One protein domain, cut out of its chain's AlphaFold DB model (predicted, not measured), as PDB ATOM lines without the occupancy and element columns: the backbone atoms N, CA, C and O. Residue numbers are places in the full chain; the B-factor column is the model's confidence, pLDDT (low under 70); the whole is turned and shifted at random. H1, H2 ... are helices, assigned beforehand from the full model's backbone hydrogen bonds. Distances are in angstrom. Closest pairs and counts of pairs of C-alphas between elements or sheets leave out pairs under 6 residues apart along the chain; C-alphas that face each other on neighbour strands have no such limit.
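What this domain is: This is residues 317 to 393 of the 676 residues of the protein "Putative coiled-coil domain-containing protein 37" of Scophthalmus maximus (UniProt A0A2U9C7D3). The model is an open frame of three helices: H1 and H2 cross at a slant and overlap over part of their lengths, and H3 turns off at a corner beyond the last residue of H2 as a free arm. The stretch from 339 to 347 folds back, and H1 and H2 run the same way; residues 317 to 323 stick out at one end, and residues 375 to 393 of H3 at the other. The printed part has 77 residues, with three named helices in the order H1, H2, H3 and no named strand, and its class is all helix. It is extended, with a radius of gyration of the C-alphas of 18.6 A and spans of 51 by 35 by 20 A.

Where its parts are: H1 is residues 318 to 338, 29.7 A from first to last C-alpha, with C-alpha 318 at (-40.786, 41.174, -27.273). H2 is residues 348 to 367, 28.4 A long, with C-alpha 348 at (-52.905, 29.048, -32.539). H3 is residues 371 to 393, 31.5 A long, with C-alpha 393 at (-24.983, 0.496, -45.062).

How they stand to each other: H1 and H2 touch, and their closest C-alphas are those of Gly 328 and Thr 348, 5.4 A apart. They run the same way at a shallow tilt of 34.5 degrees, only just short of steep. H3 is apart from H1 and from H2. In H1, H2 and H3 every O i to N i+4 pair is within hydrogen-bond range.

The domain as a whole: The two C-alphas farthest apart are those of Ser 317 and Glu 372, at 54.8 A. The printed part has no cut. The link from H1 to H2 is short, with 9 residues, and the link from H2 to H3 is tight, with 3. The mean pLDDT of the printed part is 78.4; residues 317 to 319, 341 to 344, 373, 387 and 389 to 393 are under 70.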
ATOM      1  N   SER A 317     -40.346  41.631 -23.120       63.41
ATOM      2  CA  SER A 317     -41.316  40.587 -23.497       63.41
ATOM      3  C   SER A 317     -41.314  40.325 -24.999       63.41
ATOM      4  O   SER A 317     -41.636  39.212 -25.397       63.41
ATOM      5  N   GLU A 318     -40.863  41.292 -25.812       67.25
ATOM      6  CA  GLU A 318     -40.786  41.174 -27.273       67.25
ATOM      7  C   GLU A 318     -40.062  39.898 -27.733       67.25
ATOM      8  O   GLU A 318     -40.523  39.270 -28.677       67.25
ATOM      9  N   ASP A 319     -39.007  39.431 -27.051       69.00
ATOM     10  CA  ASP A 319     -38.346  38.163 -27.414       69.00
ATOM     11  C   ASP A 319     -39.257  36.939 -27.184       69.00
ATOM     12  O   ASP A 319     -39.217  35.968 -27.943       69.00
ATOM     13  N   GLN A 320     -40.096  36.965 -26.143       73.19
ATOM     14  CA  GLN A 320     -41.079  35.910 -25.874       73.19
ATOM     15  C   GLN A 320     -42.269  36.003 -26.829       73.19
ATOM     16  O   GLN A 320     -42.702  34.975 -27.346       73.19
ATOM     17  N   ASP A 321     -42.745  37.214 -27.108       79.38
ATOM     18  CA  ASP A 321     -43.841  37.479 -28.038       79.38
ATOM     19  C   ASP A 321     -43.438  37.077 -29.475       79.38
ATOM     20  O   ASP A 321     -44.162  36.327 -30.127       79.38
ATOM     21  N   VAL A 322     -42.218  37.406 -29.921       83.38
ATOM     22  CA  VAL A 322     -41.639  36.959 -31.206       83.38
ATOM     23  C   VAL A 322     -41.483  35.434 -31.269       83.38
ATOM     24  O   VAL A 322     -41.758  34.828 -32.308       83.38
ATOM     25  N   MET A 323     -41.077  34.771 -30.177       83.19
ATOM     26  CA  MET A 323     -41.044  33.300 -30.129       83.19
ATOM     27  C   MET A 323     -42.446  32.677 -30.192       83.19
ATOM     28  O   MET A 323     -42.618  31.629 -30.824       83.19
ATOM     29  N   LEU A 324     -43.445  33.296 -29.557       86.19
ATOM     30  CA  LEU A 324     -44.841  32.850 -29.593       86.19
ATOM     31  C   LEU A 324     -45.467  33.053 -30.977       86.19
ATOM     32  O   LEU A 324     -46.162  32.153 -31.453       86.19
ATOM     33  N   ASP A 325     -45.162  34.160 -31.655       86.56
ATOM     34  CA  ASP A 325     -45.586  34.420 -33.033       86.56
ATOM     35  C   ASP A 325     -44.937  33.434 -34.012       86.56
ATOM     36  O   ASP A 325     -45.646  32.796 -34.792       86.56
ATOM     37  N   ALA A 326     -43.625  33.194 -33.918       88.75
ATOM     38  CA  ALA A 326     -42.933  32.198 -34.746       88.75
ATOM     39  C   ALA A 326     -43.472  30.768 -34.525       88.75
ATOM     40  O   ALA A 326     -43.610  29.981 -35.469       88.75
ATOM     41  N   LEU A 327     -43.829  30.419 -33.282       90.12
ATOM     42  CA  LEU A 327     -44.535  29.173 -32.977       90.12
ATOM     43  C   LEU A 327     -45.946  29.168 -33.589       90.12
ATOM     44  O   LEU A 327     -46.357  28.157 -34.158       90.12
ATOM     45  N   GLY A 328     -46.669  30.288 -33.520       88.94
ATOM     46  CA  GLY A 328     -47.981  30.486 -34.137       88.94
ATOM     47  C   GLY A 328     -47.966  30.300 -35.655       88.94
ATOM     48  O   GLY A 328     -48.807  29.575 -36.196       88.94
ATOM     49  N   GLU A 329     -46.971  30.867 -36.339       88.31
ATOM     50  CA  GLU A 329     -46.730  30.654 -37.766       88.31
ATOM     51  C   GLU A 329     -46.464  29.180 -38.076       88.31
ATOM     52  O   GLU A 329     -47.076  28.621 -38.996       88.31
ATOM     53  N   LYS A 330     -45.606  28.512 -37.290       90.38
ATOM     54  CA  LYS A 330     -45.263  27.106 -37.534       90.38
ATOM     55  C   LYS A 330     -46.436  26.161 -37.274       90.38
ATOM     56  O   LYS A 330     -46.647  25.220 -38.039       90.38
ATOM     57  N   VAL A 331     -47.246  26.435 -36.254       90.62
ATOM     58  CA  VAL A 331     -48.521  25.744 -36.013       90.62
ATOM     59  C   VAL A 331     -49.485  25.960 -37.181       90.62
ATOM     60  O   VAL A 331     -50.116  25.004 -37.631       90.62
ATOM     61  N   ALA A 332     -49.580  27.179 -37.719       85.81
ATOM     62  CA  ALA A 332     -50.417  27.463 -38.882       85.81
ATOM     63  C   ALA A 332     -49.916  26.766 -40.164       85.81
ATOM     64  O   ALA A 332     -50.730  26.364 -40.991       85.81
ATOM     65  N   GLU A 333     -48.603  26.584 -40.331       86.44
ATOM     66  CA  GLU A 333     -48.023  25.780 -41.415       86.44
ATOM     67  C   GLU A 333     -48.412  24.299 -41.297       86.44
ATOM     68  O   GLU A 333     -48.889  23.717 -42.270       86.44
ATOM     69  N   VAL A 334     -48.274  23.702 -40.107       88.06
ATOM     70  CA  VAL A 334     -48.652  22.296 -39.863       88.06
ATOM     71  C   VAL A 334     -50.164  22.091 -40.012       88.06
ATOM     72  O   VAL A 334     -50.590  21.091 -40.584       88.06
ATOM     73  N   HIS A 335     -50.982  23.048 -39.562       85.50
ATOM     74  CA  HIS A 335     -52.439  23.002 -39.728       85.50
ATOM     75  C   HIS A 335     -52.842  22.990 -41.210       85.50
ATOM     76  O   HIS A 335     -53.613  22.117 -41.611       85.50
ATOM     77  N   ARG A 336     -52.237  23.860 -42.035       84.81
ATOM     78  CA  ARG A 336     -52.441  23.849 -43.496       84.81
ATOM     79  C   ARG A 336     -51.993  22.542 -44.143       84.81
ATOM     80  O   ARG A 336     -52.715  21.980 -44.958       84.81
ATOM     81  N   ALA A 337     -50.817  22.042 -43.766       82.50
ATOM     82  CA  ALA A 337     -50.236  20.844 -44.371       82.50
ATOM     83  C   ALA A 337     -50.989  19.546 -44.028       82.50
ATOM     84  O   ALA A 337     -50.953  18.598 -44.812       82.50
ATOM     85  N   CYS A 338     -51.623  19.474 -42.852       79.38
ATOM     86  CA  CYS A 338     -52.222  18.240 -42.343       79.38
ATOM     87  C   CYS A 338     -53.752  18.241 -42.270       79.38
ATOM     88  O   CYS A 338     -54.317  17.154 -42.259       79.38
ATOM     89  N   VAL A 339     -54.428  19.394 -42.190       79.75
ATOM     90  CA  VAL A 339     -55.872  19.445 -41.881       79.75
ATOM     91  C   VAL A 339     -56.703  20.097 -42.986       79.75
ATOM     92  O   VAL A 339     -57.620  19.459 -43.498       79.75
ATOM     93  N   ASP A 340     -56.409  21.348 -43.348       70.44
ATOM     94  CA  ASP A 340     -57.116  22.084 -44.407       70.44
ATOM     95  C   ASP A 340     -56.199  23.166 -45.002       70.44
ATOM     96  O   ASP A 340     -55.724  24.043 -44.288       70.44
ATOM     97  N   ASP A 341     -55.975  23.128 -46.318       68.81
ATOM     98  CA  ASP A 341     -55.074  24.037 -47.054       68.81
ATOM     99  C   ASP A 341     -55.598  25.493 -47.104       68.81
ATOM    100  O   ASP A 341     -54.919  26.429 -47.533       68.81
ATOM    101  N   ARG A 342     -56.835  25.721 -46.645       69.88
ATOM    102  CA  ARG A 342     -57.467  27.044 -46.585       69.88
ATOM    103  C   ARG A 342     -56.900  27.889 -45.445       69.88
ATOM    104  O   ARG A 342     -56.802  27.459 -44.298       69.88
ATOM    105  N   VAL A 343     -56.622  29.162 -45.731       63.22
ATOM    106  CA  VAL A 343     -56.243  30.141 -44.700       63.22
ATOM    107  C   VAL A 343     -57.450  30.423 -43.798       63.22
ATOM    108  O   VAL A 343     -58.401  31.091 -44.200       63.22
ATOM    109  N   THR A 344     -57.411  29.892 -42.577       65.75
ATOM    110  CA  THR A 344     -58.463  30.028 -41.561       65.75
ATOM    111  C   THR A 344     -58.061  31.016 -40.461       65.75
ATOM    112  O   THR A 344     -56.938  30.983 -39.947       65.75
ATOM    113  N   ASN A 345     -59.013  31.850 -40.031       74.00
ATOM    114  CA  ASN A 345     -58.848  32.825 -38.940       74.00
ATOM    115  C   ASN A 345     -58.927  32.180 -37.537       74.00
ATOM    116  O   ASN A 345     -59.439  32.784 -36.600       74.00
ATOM    117  N   LEU A 346     -58.463  30.937 -37.401       78.38
ATOM    118  CA  LEU A 346     -58.403  30.210 -36.131       78.38
ATOM    119  C   LEU A 346     -57.174  30.660 -35.325       78.38
ATOM    120  O   LEU A 346     -56.099  30.884 -35.899       78.38
ATOM    121  N   SER A 347     -57.306  30.761 -34.006       87.88
ATOM    122  CA  SER A 347     -56.176  31.012 -33.105       87.88
ATOM    123  C   SER A 347     -55.179  29.845 -33.110       87.88
ATOM    124  O   SER A 347     -55.495  28.728 -33.527       87.88
ATOM    125  N   THR A 348     -53.956  30.079 -32.630       86.12
ATOM    126  CA  THR A 348     -52.905  29.048 -32.539       86.12
ATOM    127  C   THR A 348     -53.364  27.818 -31.747       86.12
ATOM    128  O   THR A 348     -53.097  26.689 -32.155       86.12
ATOM    129  N   LEU A 349     -54.114  28.017 -30.658       89.50
ATOM    130  CA  LEU A 349     -54.632  26.923 -29.834       89.50
ATOM    131  C   LEU A 349     -55.735  26.128 -30.555       89.50
ATOM    132  O   LEU A 349     -55.738  24.902 -30.508       89.50
ATOM    133  N   GLU A 350     -56.633  26.801 -31.276       86.75
ATOM    134  CA  GLU A 350     -57.679  26.137 -32.071       86.75
ATOM    135  C   GLU A 350     -57.093  25.381 -33.274       86.75
ATOM    136  O   GLU A 350     -57.557  24.290 -33.602       86.75
ATOM    137  N   LYS A 351     -56.031  25.910 -33.898       87.50
ATOM    138  CA  LYS A 351     -55.254  25.211 -34.935       87.50
ATOM    139  C   LYS A 351     -54.599  23.944 -34.383       87.50
ATOM    140  O   LYS A 351     -54.693  22.901 -35.026       87.50
ATOM    141  N   LEU A 352     -54.005  24.001 -33.186       88.44
ATOM    142  CA  LEU A 352     -53.474  22.818 -32.494       88.44
ATOM    143  C   LEU A 352     -54.568  21.787 -32.194       88.44
ATOM    144  O   LEU A 352     -54.410  20.629 -32.568       88.44
ATOM    145  N   ALA A 353     -55.700  22.201 -31.617       87.31
ATOM    146  CA  ALA A 353     -56.831  21.307 -31.349       87.31
ATOM    147  C   ALA A 353     -57.409  20.688 -32.640       87.31
ATOM    148  O   ALA A 353     -57.831  19.532 -32.660       87.31
ATOM    149  N   SER A 354     -57.389  21.432 -33.750       84.50
ATOM    150  CA  SER A 354     -57.790  20.948 -35.074       84.50
ATOM    151  C   SER A 354     -56.807  19.904 -35.634       84.50
ATOM    152  O   SER A 354     -57.254  18.874 -36.143       84.50
ATOM    153  N   ILE A 355     -55.491  20.109 -35.470       87.88
ATOM    154  CA  ILE A 355     -54.453  19.103 -35.781       87.88
ATOM    155  C   ILE A 355     -54.628  17.858 -34.904       87.88
ATOM    156  O   ILE A 355     -54.585  16.745 -35.421       87.88
ATOM    157  N   GLU A 356     -54.849  18.020 -33.599       89.69
ATOM    158  CA  GLU A 356     -55.018  16.919 -32.643       89.69
ATOM    159  C   GLU A 356     -56.266  16.079 -32.951       89.69
ATOM    160  O   GLU A 356     -56.206  14.847 -32.956       89.69
ATOM    161  N   ASN A 357     -57.382  16.722 -33.299       87.25
ATOM    162  CA  ASN A 357     -58.591  16.025 -33.729       87.25
ATOM    163  C   ASN A 357     -58.382  15.293 -35.069       87.25
ATOM    164  O   ASN A 357     -58.775  14.137 -35.209       87.25
ATOM    165  N   HIS A 358     -57.700  15.913 -36.041       86.69
ATOM    166  CA  HIS A 358     -57.357  15.247 -37.302       86.69
ATOM    167  C   HIS A 358     -56.427  14.040 -37.082       86.69
ATOM    168  O   HIS A 358     -56.669  12.963 -37.624       86.69
ATOM    169  N   LEU A 359     -55.404  14.187 -36.232       85.75
ATOM    170  CA  LEU A 359     -54.516  13.100 -35.817       85.75
ATOM    171  C   LEU A 359     -55.313  11.964 -35.161       85.75
ATOM    172  O   LEU A 359     -55.090  10.800 -35.479       85.75
ATOM    173  N   SER A 360     -56.270  12.296 -34.292       85.56
ATOM    174  CA  SER A 360     -57.137  11.325 -33.618       85.56
ATOM    175  C   SER A 360     -57.990  10.533 -34.615       85.56
ATOM    176  O   SER A 360     -58.043   9.305 -34.536       85.56
ATOM    177  N   VAL A 361     -58.574  11.200 -35.618       86.31
ATOM    178  CA  VAL A 361     -59.314  10.545 -36.713       86.31
ATOM    179  C   VAL A 361     -58.398   9.654 -37.562       86.31
ATOM    180  O   VAL A 361     -58.765   8.520 -37.871       86.31
ATOM    181  N   LEU A 362     -57.185  10.108 -37.903       84.88
ATOM    182  CA  LEU A 362     -56.202   9.289 -38.626       84.88
ATOM    183  C   LEU A 362     -55.765   8.055 -37.823       84.88
ATOM    184  O   LEU A 362     -55.636   6.971 -38.392       84.88
ATOM    185  N   LEU A 363     -55.554   8.190 -36.512       82.12
ATOM    186  CA  LEU A 363     -55.197   7.077 -35.629       82.12
ATOM    187  C   LEU A 363     -56.350   6.073 -35.502       82.12
ATOM    188  O   LEU A 363     -56.116   4.871 -35.610       82.12
ATOM    189  N   GLN A 364     -57.593   6.543 -35.393       83.44
ATOM    190  CA  GLN A 364     -58.777   5.679 -35.378       83.44
ATOM    191  C   GLN A 364     -58.995   4.971 -36.732       83.44
ATOM    192  O   GLN A 364     -59.395   3.804 -36.777       83.44
ATOM    193  N   SER A 365     -58.655   5.624 -37.850       78.88
ATOM    194  CA  SER A 365     -58.604   4.991 -39.177       78.88
ATOM    195  C   SER A 365     -57.466   3.971 -39.309       78.88
ATOM    196  O   SER A 365     -57.589   3.023 -40.084       78.88
ATOM    197  N   LEU A 366     -56.356   4.151 -38.588       77.81
ATOM    198  CA  LEU A 366     -55.234   3.212 -38.575       77.81
ATOM    199  C   LEU A 366     -55.560   1.961 -37.743       77.81
ATOM    200  O   LEU A 366     -55.191   0.854 -38.129       77.81
ATOM    201  N   GLU A 367     -56.270   2.139 -36.628       78.19
ATOM    202  CA  GLU A 367     -56.695   1.075 -35.711       78.19
ATOM    203  C   GLU A 367     -57.836   0.210 -36.280       78.19
ATOM    204  O   GLU A 367     -57.917  -0.981 -35.991       78.19
ATOM    205  N   SER A 368     -58.666   0.774 -37.164       71.88
ATOM    206  CA  SER A 368     -59.740   0.063 -37.881       71.88
ATOM    207  C   SER A 368     -59.304  -0.607 -39.199       71.88
ATOM    208  O   SER A 368     -60.139  -1.168 -39.914       71.88
ATOM    209  N   MET A 369     -58.008  -0.599 -39.543       71.94
ATOM    210  CA  MET A 369     -57.513  -1.260 -40.758       71.94
ATOM    211  C   MET A 369     -57.560  -2.801 -40.661       71.94
ATOM    212  O   MET A 369     -57.033  -3.365 -39.702       71.94
ATOM    213  N   PRO A 370     -58.062  -3.515 -41.692       72.25
ATOM    214  CA  PRO A 370     -58.052  -4.978 -41.729       72.25
ATOM    215  C   PRO A 370     -56.642  -5.578 -41.616       72.25
ATOM    216  O   PRO A 370     -55.700  -5.113 -42.265       72.25
ATOM    217  N   GLU A 371     -56.502  -6.668 -40.857       72.06
ATOM    218  CA  GLU A 371     -55.198  -7.281 -40.557       72.06
ATOM    219  C   GLU A 371     -54.413  -7.721 -41.807       72.06
ATOM    220  O   GLU A 371     -53.184  -7.642 -41.813       72.06
ATOM    221  N   GLU A 372     -55.088  -8.105 -42.897       72.06
ATOM    222  CA  GLU A 372     -54.447  -8.426 -44.183       72.06
ATOM    223  C   GLU A 372     -53.786  -7.202 -44.841       72.06
ATOM    224  O   GLU A 372     -52.654  -7.293 -45.327       72.06
ATOM    225  N   SER A 373     -54.450  -6.039 -44.801       69.00
ATOM    226  CA  SER A 373     -53.890  -4.758 -45.260       69.00
ATOM    227  C   SER A 373     -52.663  -4.392 -44.424       69.00
ATOM    228  O   SER A 373     -51.586  -4.110 -44.960       69.00
ATOM    229  N   VAL A 374     -52.777  -4.515 -43.098       72.94
ATOM    230  CA  VAL A 374     -51.672  -4.281 -42.159       72.94
ATOM    231  C   VAL A 374     -50.515  -5.260 -42.402       72.94
ATOM    232  O   VAL A 374     -49.354  -4.857 -42.334       72.94
ATOM    233  N   ALA A 375     -50.779  -6.528 -42.728       74.38
ATOM    234  CA  ALA A 375     -49.753  -7.521 -43.049       74.38
ATOM    235  C   ALA A 375     -49.047  -7.235 -44.388       74.38
ATOM    236  O   ALA A 375     -47.820  -7.358 -44.479       74.38
ATOM    237  N   MET A 376     -49.786  -6.799 -45.413       73.31
ATOM    238  CA  MET A 376     -49.212  -6.378 -46.695       73.31
ATOM    239  C   MET A 376     -48.370  -5.105 -46.532       73.31
ATOM    240  O   MET A 376     -47.228  -5.057 -46.992       73.31
ATOM    241  N   MET A 377     -48.869  -4.114 -45.791       73.88
ATOM    242  CA  MET A 377     -48.134  -2.884 -45.496       73.88
ATOM    243  C   MET A 377     -46.920  -3.137 -44.590       73.88
ATOM    244  O   MET A 377     -45.871  -2.537 -44.814       73.88
ATOM    245  N   LYS A 378     -46.989  -4.086 -43.643       76.44
ATOM    246  CA  LYS A 378     -45.813  -4.585 -42.904       76.44
ATOM    247  C   LYS A 378     -44.789  -5.207 -43.853       76.44
ATOM    248  O   LYS A 378     -43.622  -4.851 -43.754       76.44
ATOM    249  N   LYS A 379     -45.187  -6.052 -44.816       79.06
ATOM    250  CA  LYS A 379     -44.269  -6.598 -45.841       79.06
ATOM    251  C   LYS A 379     -43.595  -5.499 -46.667       79.06
ATOM    252  O   LYS A 379     -42.378  -5.565 -46.849       79.06
ATOM    253  N   ILE A 380     -44.349  -4.493 -47.118       77.50
ATOM    254  CA  ILE A 380     -43.829  -3.354 -47.893       77.50
ATOM    255  C   ILE A 380     -42.874  -2.516 -47.033       77.50
ATOM    256  O   ILE A 380     -41.730  -2.291 -47.430       77.50
ATOM    257  N   LYS A 381     -43.277  -2.144 -45.814       80.00
ATOM    258  CA  LYS A 381     -42.451  -1.384 -44.866       80.00
ATOM    259  C   LYS A 381     -41.224  -2.165 -44.398       80.00
ATOM    260  O   LYS A 381     -40.193  -1.555 -44.155       80.00
ATOM    261  N   ASP A 382     -41.261  -3.497 -44.328       73.56
ATOM    262  CA  ASP A 382     -40.072  -4.316 -44.062       73.56
ATOM    263  C   ASP A 382     -39.199  -4.553 -45.301       73.56
ATOM    264  O   ASP A 382     -38.001  -4.787 -45.143       73.56
ATOM    265  N   SER A 383     -39.723  -4.478 -46.530       74.94
ATOM    266  CA  SER A 383     -38.869  -4.348 -47.725       74.94
ATOM    267  C   SER A 383     -38.224  -2.965 -47.816       74.94
ATOM    268  O   SER A 383     -37.022  -2.891 -48.052       74.94
ATOM    269  N   GLU A 384     -38.954  -1.888 -47.510       76.75
ATOM    270  CA  GLU A 384     -38.401  -0.532 -47.408       76.75
ATOM    271  C   GLU A 384     -37.363  -0.466 -46.283       76.75
ATOM    272  O   GLU A 384     -36.248  -0.026 -46.511       76.75
ATOM    273  N   ARG A 385     -37.646  -0.996 -45.086       72.06
ATOM    274  CA  ARG A 385     -36.704  -1.031 -43.952       72.06
ATOM    275  C   ARG A 385     -35.472  -1.902 -44.226       72.06
ATOM    276  O   ARG A 385     -34.432  -1.666 -43.614       72.06
ATOM    277  N   ARG A 386     -35.551  -2.896 -45.119       70.88
ATOM    278  CA  ARG A 386     -34.378  -3.638 -45.624       70.88
ATOM    279  C   ARG A 386     -33.594  -2.800 -46.635       70.88
ATOM    280  O   ARG A 386     -32.440  -2.496 -46.358       70.88
ATOM    281  N   SER A 387     -34.252  -2.290 -47.673       69.69
ATOM    282  CA  SER A 387     -33.651  -1.402 -48.681       69.69
ATOM    283  C   SER A 387     -32.996  -0.159 -48.059       69.69
ATOM    284  O   SER A 387     -31.864   0.187 -48.367       69.69
ATOM    285  N   ARG A 388     -33.640   0.460 -47.067       72.38
ATOM    286  CA  ARG A 388     -33.160   1.635 -46.326       72.38
ATOM    287  C   ARG A 388     -32.062   1.294 -45.316       72.38
ATOM    288  O   ARG A 388     -31.283   2.180 -44.969       72.38
ATOM    289  N   ARG A 389     -31.945   0.031 -44.878       65.81
ATOM    290  CA  ARG A 389     -30.755  -0.486 -44.174       65.81
ATOM    291  C   ARG A 389     -29.605  -0.751 -45.135       65.81
ATOM    292  O   ARG A 389     -28.483  -0.437 -44.774       65.81
ATOM    293  N   GLU A 390     -29.860  -1.276 -46.326       61.34
ATOM    294  CA  GLU A 390     -28.835  -1.476 -47.359       61.34
ATOM    295  C   GLU A 390     -28.308  -0.127 -47.869       61.34
ATOM    296  O   GLU A 390     -27.097   0.085 -47.866       61.34
ATOM    297  N   ALA A 391     -29.190   0.843 -48.124       60.84
ATOM    298  CA  ALA A 391     -28.840   2.231 -48.407       60.84
ATOM    299  C   ALA A 391     -28.076   2.885 -47.241       60.84
ATOM    300  O   ALA A 391     -27.012   3.451 -47.464       60.84
ATOM    301  N   ASN A 392     -28.517   2.738 -45.981       56.31
ATOM    302  CA  ASN A 392     -27.730   3.222 -44.833       56.31
ATOM    303  C   ASN A 392     -26.385   2.497 -44.676       56.31
ATOM    304  O   ASN A 392     -25.438   3.102 -44.184       56.31
ATOM    305  N   ARG A 393     -26.261   1.228 -45.085       59.22
ATOM    306  CA  ARG A 393     -24.983   0.496 -45.062       59.22
ATOM    307  C   ARG A 393     -24.021   0.998 -46.141       59.22
ATOM    308  O   ARG A 393     -22.817   0.911 -45.945       59.22
TER     309      ARG A 393